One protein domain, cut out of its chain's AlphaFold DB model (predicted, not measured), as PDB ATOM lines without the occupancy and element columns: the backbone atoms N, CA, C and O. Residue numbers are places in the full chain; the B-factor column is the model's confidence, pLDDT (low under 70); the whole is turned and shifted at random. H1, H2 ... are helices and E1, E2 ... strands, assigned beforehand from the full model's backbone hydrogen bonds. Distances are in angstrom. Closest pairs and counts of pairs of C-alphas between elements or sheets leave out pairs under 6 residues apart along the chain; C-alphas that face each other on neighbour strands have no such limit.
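This is residues 2 to 95 of the 103 residues of an uncharacterized protein of Bacillus wiedmannii (UniProt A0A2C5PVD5). A twisted sheet of four strands forms the middle of three layers, helices on both faces of a sheet: H3 and H4 pack side by side over one face, and H2 covers part of the other. The short first helix, H1, lies out at the rim and only grazes the sheet. The printed part has 94 residues, with four named helices and four named strands in the order H1 H2 E1 E2 H3 E3 E4 H4, and its class is mixed, helices and strands. The sheet's order is E2 E1 E3 E4, all antiparallel. The whole is compact, with a radius of gyration of the C-alphas of 12.6 A, and rounded, spanning 36 by 27 by 21 A.

H1 is residues 2 to 8, 10.1 A long, from C-alpha 2 at (155.021, 141.551, 167.954). H2 is residues 15 to 26, 17.1 A. E1, residues 30 to 36, measures 19.5 A, and E2, residues 39 to 44, 16.9 A. H3, residues 51 to 66, is the longest helix at 22.4 A and begins at C-alpha 51, (161.907, 174.404, 170.342). E3 is residues 71 to 76, 16.2 A, and E4 is residues 79 to 83, 12.6 A. H4, residues 85 to 93, 12.4 A, ends at C-alpha 93, (160.260, 168.446, 160.996).

E1 and E2 form a hairpin, with N 34 and O 41 at 2.8 A. Inner strands E1 and E3 are antiparallel at 162 degrees, with N 33 and O 73 at 2.8 A. E3 and E4 form another hairpin, with N 74 and O 81 at 2.8 A. H2 lies over E2 and E1 at a height over the sheet of 9.1 A; its closest C-alphas to E2 are those of Asp 20 and Ile 42, 6.4 A. On the opposite face, H3 lies over E2 and E1 at a height of 10.3 A; the closest C-alphas of H3 and E2 are those of Ala 57 and Ile 43, 6.4 A. E2, H3 and E3 make a split strand-helix-strand unit, two strands running the same way with E1 between them, and its crossover is right-handed. H4, on the same face as H3, is over E3 at a height of 9.0 A. H3 touches H4 with residues 58 to 65 alone, at a shallow tilt of 7 degrees, opposite ways; the closest C-alphas are those of Ile 65 and His 85, 6.9 A. H1 and H2 are apart. Every O i to N i+4 pair is within hydrogen-bond range in H1, H3 and H4; in H2, 7 of 8 are.

The C-alphas farthest apart are those of Ile 10 and Asn 50, 37.1 A. The printed part has no cut and no long link. The mean pLDDT of the printed part is 86.0, and residues 2 to 17 are under 70.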
ATOM      1  N   GLU A   2     154.343 142.738 167.396       50.78
ATOM      2  CA  GLU A   2     155.021 141.551 167.954       50.78
ATOM      3  C   GLU A   2     155.825 140.705 166.940       50.78
ATOM      4  O   GLU A   2     157.011 140.467 167.148       50.78
ATOM      5  N   ASN A   3     155.239 140.332 165.792       56.41
ATOM      6  CA  ASN A   3     155.949 139.554 164.760       56.41
ATOM      7  C   ASN A   3     157.191 140.259 164.188       56.41
ATOM      8  O   ASN A   3     158.120 139.602 163.731       56.41
ATOM      9  N   ILE A   4     157.229 141.592 164.191       61.78
ATOM     10  CA  ILE A   4     158.375 142.357 163.681       61.78
ATOM     11  C   ILE A   4     159.487 142.394 164.721       61.78
ATOM     12  O   ILE A   4     160.649 142.269 164.346       61.78
ATOM     13  N   ILE A   5     159.140 142.481 166.008       58.69
ATOM     14  CA  ILE A   5     160.110 142.370 167.098       58.69
ATOM     15  C   ILE A   5     160.745 140.992 167.107       58.69
ATOM     16  O   ILE A   5     161.966 140.898 167.026       58.69
ATOM     17  N   ARG A   6     159.931 139.930 167.085       57.53
ATOM     18  CA  ARG A   6     160.439 138.551 167.075       57.53
ATOM     19  C   ARG A   6     161.405 138.291 165.913       57.53
ATOM     20  O   ARG A   6     162.408 137.616 166.098       57.53
ATOM     21  N   ASN A   7     161.131 138.861 164.737       62.00
ATOM     22  CA  ASN A   7     161.936 138.625 163.535       62.00
ATOM     23  C   ASN A   7     163.165 139.539 163.391       62.00
ATOM     24  O   ASN A   7     164.090 139.173 162.671       62.00
ATOM     25  N   LYS A   8     163.175 140.737 163.993       60.19
ATOM     26  CA  LYS A   8     164.257 141.724 163.798       60.19
ATOM     27  C   LYS A   8     165.152 141.951 165.008       60.19
ATOM     28  O   LYS A   8     166.197 142.567 164.850       60.19
ATOM     29  N   LEU A   9     164.756 141.477 166.185       58.09
ATOM     30  CA  LEU A   9     165.416 141.776 167.455       58.09
ATOM     31  C   LEU A   9     165.732 140.484 168.226       58.09
ATOM     32  O   LEU A   9     165.379 140.340 169.390       58.09
ATOM     33  N   ILE A  10     166.398 139.527 167.570       53.12
ATOM     34  CA  ILE A  10     166.619 138.141 168.049       53.12
ATOM     35  C   ILE A  10     167.441 138.048 169.370       53.12
ATOM     36  O   ILE A  10     167.586 136.968 169.929       53.12
ATOM     37  N   GLY A  11     167.914 139.164 169.936       54.94
ATOM     38  CA  GLY A  11     168.615 139.223 171.231       54.94
ATOM     39  C   GLY A  11     168.055 140.242 172.232       54.94
ATOM     40  O   GLY A  11     168.757 140.610 173.170       54.94
ATOM     41  N   TYR A  12     166.836 140.747 172.025       53.53
ATOM     42  CA  TYR A  12     166.247 141.767 172.895       53.53
ATOM     43  C   TYR A  12     165.818 141.176 174.242       53.53
ATOM     44  O   TYR A  12     164.903 140.356 174.292       53.53
ATOM     45  N   GLN A  13     166.464 141.594 175.335       51.91
ATOM     46  CA  GLN A  13     165.963 141.317 176.683       51.91
ATOM     47  C   GLN A  13     164.604 142.007 176.865       51.91
ATOM     48  O   GLN A  13     164.438 143.172 176.494       51.91
ATOM     49  N   GLU A  14     163.633 141.264 177.399       51.69
ATOM     50  CA  GLU A  14     162.202 141.605 177.418       51.69
ATOM     51  C   GLU A  14     161.882 142.990 178.017       51.69
ATOM     52  O   GLU A  14     160.895 143.620 177.630       51.69
ATOM     53  N   ASP A  15     162.756 143.518 178.877       49.88
ATOM     54  CA  ASP A  15     162.568 144.783 179.593       49.88
ATOM     55  C   ASP A  15     162.487 146.011 178.675       49.88
ATOM     56  O   ASP A  15     161.702 146.930 178.921       49.88
ATOM     57  N   PHE A  16     163.245 146.042 177.575       52.59
ATOM     58  CA  PHE A  16     163.222 147.198 176.671       52.59
ATOM     59  C   PHE A  16     161.907 147.312 175.890       52.59
ATOM     60  O   PHE A  16     161.510 148.408 175.493       52.59
ATOM     61  N   TYR A  17     161.200 146.196 175.696       64.81
ATOM     62  CA  TYR A  17     159.929 146.188 174.981       64.81
ATOM     63  C   TYR A  17     158.790 146.792 175.814       64.81
ATOM     64  O   TYR A  17     157.890 147.437 175.274       64.81
ATOM     65  N   PHE A  18     158.859 146.639 177.138       73.00
ATOM     66  CA  PHE A  18     157.884 147.221 178.055       73.00
ATOM     67  C   PHE A  18     157.898 148.753 177.994       73.00
ATOM     68  O   PHE A  18     156.843 149.380 177.857       73.00
ATOM     69  N   PHE A  19     159.089 149.359 178.019       82.69
ATOM     70  CA  PHE A  19     159.222 150.812 177.926       82.69
ATOM     71  C   PHE A  19     158.793 151.348 176.559       82.69
ATOM     72  O   PHE A  19     158.104 152.363 176.503       82.69
ATOM     73  N   ASP A  20     159.125 150.658 175.466       86.50
ATOM     74  CA  ASP A  20     158.681 151.057 174.127       86.50
ATOM     75  C   ASP A  20     157.152 151.090 174.009       86.50
ATOM     76  O   ASP A  20     156.595 152.044 173.463       86.50
ATOM     77  N   ILE A  21     156.462 150.074 174.542       86.50
ATOM     78  CA  ILE A  21     154.994 150.030 174.569       86.50
ATOM     79  C   ILE A  21     154.438 151.156 175.442       86.50
ATOM     80  O   ILE A  21     153.493 151.834 175.034       86.50
ATOM     81  N   TYR A  22     155.021 151.377 176.622       89.44
ATOM     82  CA  TYR A  22     154.621 152.475 177.499       89.44
ATOM     83  C   TYR A  22     154.730 153.828 176.781       89.44
ATOM     84  O   TYR A  22     153.751 154.570 176.726       89.44
ATOM     85  N   TYR A  23     155.874 154.118 176.155       90.25
ATOM     86  CA  TYR A  23     156.083 155.360 175.410       90.25
ATOM     87  C   TYR A  23     155.191 155.468 174.174       90.25
ATOM     88  O   TYR A  23     154.711 156.551 173.860       90.25
ATOM     89  N   TYR A  24     154.912 154.356 173.494       90.44
ATOM     90  CA  TYR A  24     153.970 154.334 172.381       90.44
ATOM     91  C   TYR A  24     152.576 154.818 172.799       90.44
ATOM     92  O   TYR A  24     151.969 155.612 172.082       90.44
ATOM     93  N   PHE A  25     152.072 154.383 173.956       90.50
ATOM     94  CA  PHE A  25     150.792 154.870 174.475       90.50
ATOM     95  C   PHE A  25     150.887 156.272 175.084       90.50
ATOM     96  O   PHE A  25     149.953 157.050 174.905       90.50
ATOM     97  N   LEU A  26     152.003 156.613 175.741       92.38
ATOM     98  CA  LEU A  26     152.250 157.956 176.279       92.38
ATOM     99  C   LEU A  26     152.216 159.022 175.175       92.38
ATOM    100  O   LEU A  26     151.638 160.084 175.362       92.38
ATOM    101  N   PHE A  27     152.788 158.716 174.012       93.25
ATOM    102  CA  PHE A  27     152.829 159.596 172.842       93.25
ATOM    103  C   PHE A  27     151.660 159.352 171.888       93.25
ATOM    104  O   PHE A  27     151.818 159.382 170.669       93.25
ATOM    105  N   GLU A  28     150.488 159.026 172.440       92.31
ATOM    106  CA  GLU A  28     149.226 158.888 171.705       92.31
ATOM    107  C   GLU A  28     149.320 158.053 170.424       92.31
ATOM    108  O   GLU A  28     148.651 158.313 169.422       92.31
ATOM    109  N   ARG A  29     150.160 157.018 170.442       92.88
ATOM    110  CA  ARG A  29     150.378 156.109 169.318       92.88
ATOM    111  C   ARG A  29     150.970 156.771 168.068       92.88
ATOM    112  O   ARG A  29     150.810 156.214 166.979       92.88
ATOM    113  N   LYS A  30     151.652 157.913 168.210       95.25
ATOM    114  CA  LYS A  30     152.335 158.660 167.143       95.25
ATOM    115  C   LYS A  30     153.826 158.745 167.461       95.25
ATOM    116  O   LYS A  30     154.268 159.619 168.198       95.25
ATOM    117  N   VAL A  31     154.612 157.828 166.903       96.19
ATOM    118  CA  VAL A  31     156.047 157.724 167.209       96.19
ATOM    119  C   VAL A  31     156.890 157.347 165.997       96.19
ATOM    120  O   VAL A  31     156.435 156.643 165.089       96.19
ATOM    121  N   LEU A  32     158.158 157.750 166.022       96.69
ATOM    122  CA  LEU A  32     159.215 157.029 165.325       96.69
ATOM    123  C   LEU A  32     159.748 155.929 166.239       96.69
ATOM    124  O   LEU A  32     160.015 156.159 167.416       96.69
ATOM    125  N   TRP A  33     159.942 154.743 165.678       94.75
ATOM    126  CA  TRP A  33     160.568 153.613 166.346       94.75
ATOM    127  C   TRP A  33     161.821 153.209 165.581       94.75
ATOM    128  O   TRP A  33     161.764 152.745 164.438       94.75
ATOM    129  N   LEU A  34     162.961 153.459 166.212       93.19
ATOM    130  CA  LEU A  34     164.286 153.209 165.676       93.19
ATOM    131  C   LEU A  34     164.744 151.860 166.210       93.19
ATOM    132  O   LEU A  34     164.839 151.675 167.419       93.19
ATOM    133  N   VAL A  35     165.031 150.929 165.313       88.31
ATOM    134  CA  VAL A  35     165.445 149.558 165.608       88.31
ATOM    135  C   VAL A  35     166.938 149.440 165.329       88.31
ATOM    136  O   VAL A  35     167.405 149.810 164.251       88.31
ATOM    137  N   ARG A  36     167.679 148.928 166.305       84.94
ATOM    138  CA  ARG A  36     169.136 148.780 166.329       84.94
ATOM    139  C   ARG A  36     169.476 147.322 166.632       84.94
ATOM    140  O   ARG A  36     168.622 146.572 167.095       84.94
ATOM    141  N   GLU A  37     170.730 146.937 166.437       77.19
ATOM    142  CA  GLU A  37     171.183 145.567 166.722       77.19
ATOM    143  C   GLU A  37     171.005 145.177 168.197       77.19
ATOM    144  O   GLU A  37     170.596 144.062 168.506       77.19
ATOM    145  N   THR A  38     171.266 146.116 169.107       76.25
ATOM    146  CA  THR A  38     171.226 145.906 170.562       76.25
ATOM    147  C   THR A  38     170.112 146.694 171.243       76.25
ATOM    148  O   THR A  38     170.121 146.857 172.462       76.25
ATOM    149  N   GLY A  39     169.173 147.258 170.476       82.00
ATOM    150  CA  GLY A  39     168.384 148.378 170.972       82.00
ATOM    151  C   GLY A  39     167.163 148.744 170.149       82.00
ATOM    152  O   GLY A  39     167.069 148.510 168.952       82.00
ATOM    153  N   THR A  40     166.298 149.509 170.783       87.94
ATOM    154  CA  THR A  40     165.208 150.260 170.189       87.94
ATOM    155  C   THR A  40     165.171 151.635 170.829       87.94
ATOM    156  O   THR A  40     165.713 151.850 171.919       87.94
ATOM    157  N   ARG A  41     164.621 152.611 170.121       90.44
ATOM    158  CA  ARG A  41     164.380 153.946 170.654       90.44
ATOM    159  C   ARG A  41     163.068 154.465 170.100       90.44
ATOM    160  O   ARG A  41     162.822 154.357 168.901       90.44
ATOM    161  N   ILE A  42     162.264 155.055 170.972       93.06
ATOM    162  CA  ILE A  42     161.056 155.783 170.604       93.06
ATOM    163  C   ILE A  42     161.371 157.280 170.557       93.06
ATOM    164  O   ILE A  42     162.043 157.804 171.446       93.06
ATOM    165  N   ILE A  43     160.885 157.953 169.517       95.44
ATOM    166  CA  ILE A  43     160.852 159.415 169.415       95.44
ATOM    167  C   ILE A  43     159.397 159.834 169.208       95.44
ATOM    168  O   ILE A  43     158.689 159.252 168.384       95.44
ATOM    169  N   ASN A  44     158.958 160.827 169.976       94.75
ATOM    170  CA  ASN A  44     157.608 161.375 169.940       94.75
ATOM    171  C   ASN A  44     157.300 162.044 168.579       94.75
ATOM    172  O   ASN A  44     158.153 162.721 168.008       94.75
ATOM    173  N   LEU A  45     156.085 161.867 168.049       95.31
ATOM    174  CA  LEU A  45     155.562 162.631 166.903       95.31
ATOM    175  C   LEU A  45     154.319 163.473 167.256       95.31
ATOM    176  O   LEU A  45     153.692 164.049 166.366       95.31
ATOM    177  N   CYS A  46     153.949 163.547 168.533       92.06
ATOM    178  CA  CYS A  46     153.019 164.537 169.070       92.06
ATOM    179  C   CYS A  46     153.655 165.927 169.107       92.06
ATOM    180  O   CYS A  46     154.866 166.076 168.967       92.06
ATOM    181  N   ASN A  47     152.826 166.949 169.317       91.88
ATOM    182  CA  ASN A  47     153.308 168.323 169.401       91.88
ATOM    183  C   ASN A  47     154.342 168.481 170.523       91.88
ATOM    184  O   ASN A  47     154.128 168.007 171.636       91.88
ATOM    185  N   TYR A  48     155.426 169.188 170.220       92.06
ATOM    186  CA  TYR A  48     156.453 169.554 171.191       92.06
ATOM    187  C   TYR A  48     156.030 170.799 171.966       92.06
ATOM    188  O   TYR A  48     155.414 171.706 171.398       92.06
ATOM    189  N   GLU A  49     156.397 170.888 173.241       90.56
ATOM    190  CA  GLU A  49     156.052 172.049 174.066       90.56
ATOM    191  C   GLU A  49     156.836 173.296 173.643       90.56
ATOM    192  O   GLU A  49     156.331 174.424 173.685       90.56
ATOM    193  N   ASN A  50     158.089 173.095 173.231       92.81
ATOM    194  CA  ASN A  50     159.020 174.157 172.879       92.81
ATOM    195  C   ASN A  50     160.054 173.695 171.830       92.81
ATOM    196  O   ASN A  50     160.094 172.537 171.414       92.81
ATOM    197  N   VAL A  51     160.869 174.645 171.361       93.62
ATOM    198  CA  VAL A  51     161.907 174.404 170.342       93.62
ATOM    199  C   VAL A  51     163.004 173.479 170.865       93.62
ATOM    200  O   VAL A  51     163.493 172.647 170.111       93.62
ATOM    201  N   GLU A  52     163.372 173.604 172.140       94.88
ATOM    202  CA  GLU A  52     164.461 172.840 172.757       94.88
ATOM    203  C   GLU A  52     164.120 171.346 172.797       94.88
ATOM    204  O   GLU A  52     164.926 170.514 172.396       94.88
ATOM    205  N   GLU A  53     162.890 170.997 173.173       93.31
ATOM    206  CA  GLU A  53     162.408 169.614 173.176       93.31
ATOM    207  C   GLU A  53     162.415 169.003 171.765       93.31
ATOM    208  O   GLU A  53     162.900 167.885 171.560       93.31
ATOM    209  N   LYS A  54     161.938 169.761 170.766       95.31
ATOM    210  CA  LYS A  54     161.975 169.327 169.363       95.31
ATOM    211  C   LYS A  54     163.414 169.154 168.868       95.31
ATOM    212  O   LYS A  54     163.701 168.204 168.144       95.31
ATOM    213  N   GLN A  55     164.318 170.044 169.271       96.00
ATOM    214  CA  GLN A  55     165.734 169.973 168.920       96.00
ATOM    215  C   GLN A  55     166.395 168.717 169.503       96.00
ATOM    216  O   GLN A  55     167.080 167.999 168.778       96.00
ATOM    217  N   VAL A  56     166.111 168.375 170.764       95.94
ATOM    218  CA  VAL A  56     166.591 167.126 171.382       95.94
ATOM    219  C   VAL A  56     166.105 165.899 170.601       95.94
ATOM    220  O   VAL A  56     166.859 164.946 170.403       95.94
ATOM    221  N   ALA A  57     164.861 165.905 170.114       96.31
ATOM    222  CA  ALA A  57     164.351 164.814 169.287       96.31
ATOM    223  C   ALA A  57     165.123 164.660 167.964       96.31
ATOM    224  O   ALA A  57     165.411 163.528 167.558       96.31
ATOM    225  N   PHE A  58     165.495 165.772 167.319       97.12
ATOM    226  CA  PHE A  58     166.352 165.753 166.129       97.12
ATOM    227  C   PHE A  58     167.736 165.192 166.433       97.12
ATOM    228  O   PHE A  58     168.177 164.275 165.744       97.12
ATOM    229  N   GLU A  59     168.384 165.665 167.496       96.88
ATOM    230  CA  GLU A  59     169.717 165.201 167.898       96.88
ATOM    231  C   GLU A  59     169.732 163.695 168.184       96.88
ATOM    232  O   GLU A  59     170.645 162.983 167.769       96.88
ATOM    233  N   ILE A  60     168.684 163.177 168.834       95.00
ATOM    234  CA  ILE A  60     168.523 161.738 169.069       95.00
ATOM    235  C   ILE A  60     168.389 160.979 167.741       95.00
ATOM    236  O   ILE A  60     169.016 159.929 167.570       95.00
ATOM    237  N   LEU A  61     167.564 161.473 166.813       96.31
ATOM    238  CA  LEU A  61     167.361 160.837 165.512       96.31
ATOM    239  C   LEU A  61     168.666 160.799 164.705       96.31
ATOM    240  O   LEU A  61     169.052 159.737 164.217       96.31
ATOM    241  N   GLU A  62     169.363 161.929 164.606       95.69
ATOM    242  CA  GLU A  62     170.633 162.049 163.890       95.69
ATOM    243  C   GLU A  62     171.726 161.180 164.510       95.69
ATOM    244  O   GLU A  62     172.407 160.448 163.787       95.69
ATOM    245  N   PHE A  63     171.846 161.181 165.842       94.00
ATOM    246  CA  PHE A  63     172.783 160.317 166.557       94.00
ATOM    247  C   PHE A  63     172.583 158.850 166.173       94.00
ATOM    248  O   PHE A  63     173.543 158.151 165.847       94.00
ATOM    249  N   TYR A  64     171.337 158.370 166.156       91.50
ATOM    250  CA  TYR A  64     171.066 156.974 165.821       91.50
ATOM    251  C   TYR A  64     171.172 156.657 164.332       91.50
ATOM    252  O   TYR A  64     171.552 155.538 163.991       91.50
ATOM    253  N   ILE A  65     170.900 157.615 163.446       91.44
ATOM    254  CA  ILE A  65     171.215 157.483 162.020       91.44
ATOM    255  C   ILE A  65     172.728 157.305 161.835       91.44
ATOM    256  O   ILE A  65     173.150 156.389 161.131       91.44
ATOM    257  N   TYR A  66     173.541 158.125 162.506       91.94
ATOM    258  CA  TYR A  66     175.002 158.046 162.443       91.94
ATOM    259  C   TYR A  66     175.550 156.729 163.015       91.94
ATOM    260  O   TYR A  66     176.483 156.152 162.466       91.94
ATOM    261  N   GLN A  67     174.926 156.201 164.071       87.12
ATOM    262  CA  GLN A  67     175.243 154.891 164.658       87.12
ATOM    263  C   GLN A  67     174.718 153.695 163.834       87.12
ATOM    264  O   GLN A  67     174.626 152.586 164.355       87.12
ATOM    265  N   ASN A  68     174.360 153.894 162.561       83.38
ATOM    266  CA  ASN A  68     173.834 152.858 161.668       83.38
ATOM    267  C   ASN A  68     172.595 152.136 162.227       83.38
ATOM    268  O   ASN A  68     172.510 150.906 162.212       83.38
ATOM    269  N   CYS A  69     171.607 152.905 162.699       84.75
ATOM    270  CA  CYS A  69     170.264 152.401 162.986       84.75
ATOM    271  C   CYS A  69     169.788 151.452 161.870       84.75
ATOM    272  O   CYS A  69     169.671 151.839 160.708       84.75
ATOM    273  N   SER A  70     169.463 150.209 162.232       84.69
ATOM    274  CA  SER A  70     169.137 149.154 161.275       84.69
ATOM    275  C   SER A  70     167.844 149.453 160.513       84.69
ATOM    276  O   SER A  70     167.746 149.201 159.309       84.69
ATOM    277  N   VAL A  71     166.816 149.952 161.208       90.50
ATOM    278  CA  VAL A  71     165.531 150.304 160.593       90.50
ATOM    279  C   VAL A  71     164.838 151.426 161.353       90.50
ATOM    280  O   VAL A  71     164.717 151.360 162.569       90.50
ATOM    281  N   ILE A  72     164.276 152.389 160.624       95.38
ATOM    282  CA  ILE A  72     163.374 153.397 161.181       95.38
ATOM    283  C   ILE A  72     161.954 153.089 160.715       95.38
ATOM    284  O   ILE A  72     161.702 152.879 159.524       95.38
ATOM    285  N   TYR A  73     161.020 153.069 161.655       95.38
ATOM    286  CA  TYR A  73     159.597 152.975 161.375       95.38
ATOM    287  C   TYR A  73     158.873 154.212 161.891       95.38
ATOM    288  O   TYR A  73     159.171 154.676 162.984       95.38
ATOM    289  N   SER A  74     157.873 154.699 161.160       96.19
ATOM    290  CA  SER A  74     156.790 155.452 161.785       96.19
ATOM    291  C   SER A  74     155.682 154.499 162.209       96.19
ATOM    292  O   SER A  74     155.318 153.574 161.475       96.19
ATOM    293  N   ILE A  75     155.156 154.725 163.409       94.81
ATOM    294  CA  ILE A  75     153.960 154.069 163.921       94.81
ATOM    295  C   ILE A  75     152.967 155.174 164.255       94.81
ATOM    296  O   ILE A  75     153.198 155.955 165.173       94.81
ATOM    297  N   ILE A  76     151.876 155.239 163.497       93.12
ATOM    298  CA  ILE A  76     150.812 156.234 163.678       93.12
ATOM    299  C   ILE A  76     149.490 155.483 163.772       93.12
ATOM    300  O   ILE A  76     149.094 154.811 162.818       93.12
ATOM    301  N   ASP A  77     148.849 155.531 164.941       91.00
ATOM    302  CA  ASP A  77     147.583 154.837 165.229       91.00
ATOM    303  C   ASP A  77     147.610 153.349 164.831       91.00
ATOM    304  O   ASP A  77     146.675 152.786 164.262       91.00
ATOM    305  N   GLY A  78     148.751 152.708 165.091       84.94
ATOM    306  CA  GLY A  78     148.980 151.282 164.844       84.94
ATOM    307  C   GLY A  78     149.399 150.953 163.411       84.94
ATOM    308  O   GLY A  78     149.769 149.812 163.129       84.94
ATOM    309  N   ARG A  79     149.406 151.938 162.503       90.56
ATOM    310  CA  ARG A  79     149.912 151.778 161.137       90.56
ATOM    311  C   ARG A  79     151.422 151.926 161.127       90.56
ATOM    312  O   ARG A  79     151.948 152.989 161.444       90.56
ATOM    313  N   LEU A  80     152.101 150.854 160.738       92.00
ATOM    314  CA  LEU A  80     153.552 150.803 160.639       92.00
ATOM    315  C   LEU A  80     154.009 151.108 159.208       92.00
ATOM    316  O   LEU A  80     153.578 150.438 158.269       92.00
ATOM    317  N   LYS A  81     154.939 152.050 159.043       95.62
ATOM    318  CA  LYS A  81     155.585 152.345 157.760       95.62
ATOM    319  C   LYS A  81     157.098 152.421 157.944       95.62
ATOM    320  O   LYS A  81     157.582 153.163 158.789       95.62
ATOM    321  N   LYS A  82     157.856 151.654 157.156       96.19
ATOM    322  CA  LYS A  82     159.323 151.768 157.123       96.19
ATOM    323  C   LYS A  82     159.705 153.078 156.434       96.19
ATOM    324  O   LYS A  82     159.172 153.367 155.363       96.19
ATOM    325  N   LEU A  83     160.631 153.821 157.028       97.19
ATOM    326  CA  LEU A  83     161.159 155.074 156.498       97.19
ATOM    327  C   LEU A  83     162.647 154.933 156.168       97.19
ATOM    328  O   LEU A  83     163.362 154.133 156.775       97.19
ATOM    329  N   ASN A  84     163.107 155.717 155.197       95.75
ATOM    330  CA  ASN A  84     164.527 156.034 155.067       95.75
ATOM    331  C   ASN A  84     164.892 157.237 155.964       95.75
ATOM    332  O   ASN A  84     164.017 157.850 156.575       95.75
ATOM    333  N   HIS A  85     166.182 157.569 156.049       94.94
ATOM    334  CA  HIS A  85     166.674 158.637 156.930       94.94
ATOM    335  C   HIS A  85     166.044 159.997 156.613       94.94
ATOM    336  O   HIS A  85     165.572 160.683 157.514       94.94
ATOM    337  N   HIS A  86     165.975 160.352 155.330       95.50
ATOM    338  CA  HIS A  86     165.411 161.623 154.887       95.50
ATOM    339  C   HIS A  86     163.926 161.742 155.252       95.50
ATOM    340  O   HIS A  86     163.521 162.720 155.867       95.50
ATOM    341  N   GLN A  87     163.141 160.693 155.000       97.50
ATOM    342  CA  GLN A  87     161.720 160.645 155.354       97.50
ATOM    343  C   GLN A  87     161.475 160.743 156.865       97.50
ATOM    344  O   GLN A  87     160.447 161.267 157.284       97.50
ATOM    345  N   ALA A  88     162.374 160.199 157.690       97.25
ATOM    346  CA  ALA A  88     162.263 160.300 159.142       97.25
ATOM    347  C   ALA A  88     162.506 161.738 159.628       97.25
ATOM    348  O   ALA A  88     161.757 162.219 160.476       97.25
ATOM    349  N   LEU A  89     163.507 162.417 159.056       96.81
ATOM    350  CA  LEU A  89     163.808 163.821 159.343       96.81
ATOM    351  C   LEU A  89     162.659 164.738 158.909       96.81
ATOM    352  O   LEU A  89     162.173 165.509 159.729       96.81
ATOM    353  N   GLU A  90     162.159 164.593 157.677       97.56
ATOM    354  CA  GLU A  90     161.005 165.361 157.178       97.56
ATOM    355  C   GLU A  90     159.763 165.158 158.056       97.56
ATOM    356  O   GLU A  90     159.032 166.102 158.368       97.56
ATOM    357  N   LEU A  91     159.512 163.914 158.485       97.44
ATOM    358  CA  LEU A  91     158.374 163.616 159.347       97.44
ATOM    359  C   LEU A  91     158.510 164.317 160.702       97.44
ATOM    360  O   LEU A  91     157.545 164.929 161.153       97.44
ATOM    361  N   LEU A  92     159.688 164.271 161.328       96.62
ATOM    362  CA  LEU A  92     159.942 164.956 162.596       96.62
ATOM    363  C   LEU A  92     159.886 166.488 162.451       96.62
ATOM    364  O   LEU A  92     159.356 167.182 163.319       96.62
ATOM    365  N   GLU A  93     160.355 167.024 161.325       96.75
ATOM    366  CA  GLU A  93     160.260 168.446 160.996       96.75
ATOM    367  C   GLU A  93     158.809 168.917 160.893       96.75
ATOM    368  O   GLU A  93     158.477 169.989 161.401       96.75
ATOM    369  N   SER A  94     157.925 168.088 160.334       95.50
ATOM    370  CA  SER A  94     156.499 168.406 160.197       95.50
ATOM    371  C   SER A  94     155.740 168.503 161.531       95.50
ATOM    372  O   SER A  94     154.644 169.070 161.578       95.50
ATOM    373  N   VAL A  95     156.312 167.981 162.625       94.56
ATOM    374  CA  VAL A  95     155.697 168.016 163.956       94.56
ATOM    375  C   VAL A  95     155.678 169.446 164.492       94.56
ATOM    376  O   VAL A  95     156.682 170.161 164.467       94.56
TER     377      VAL A  95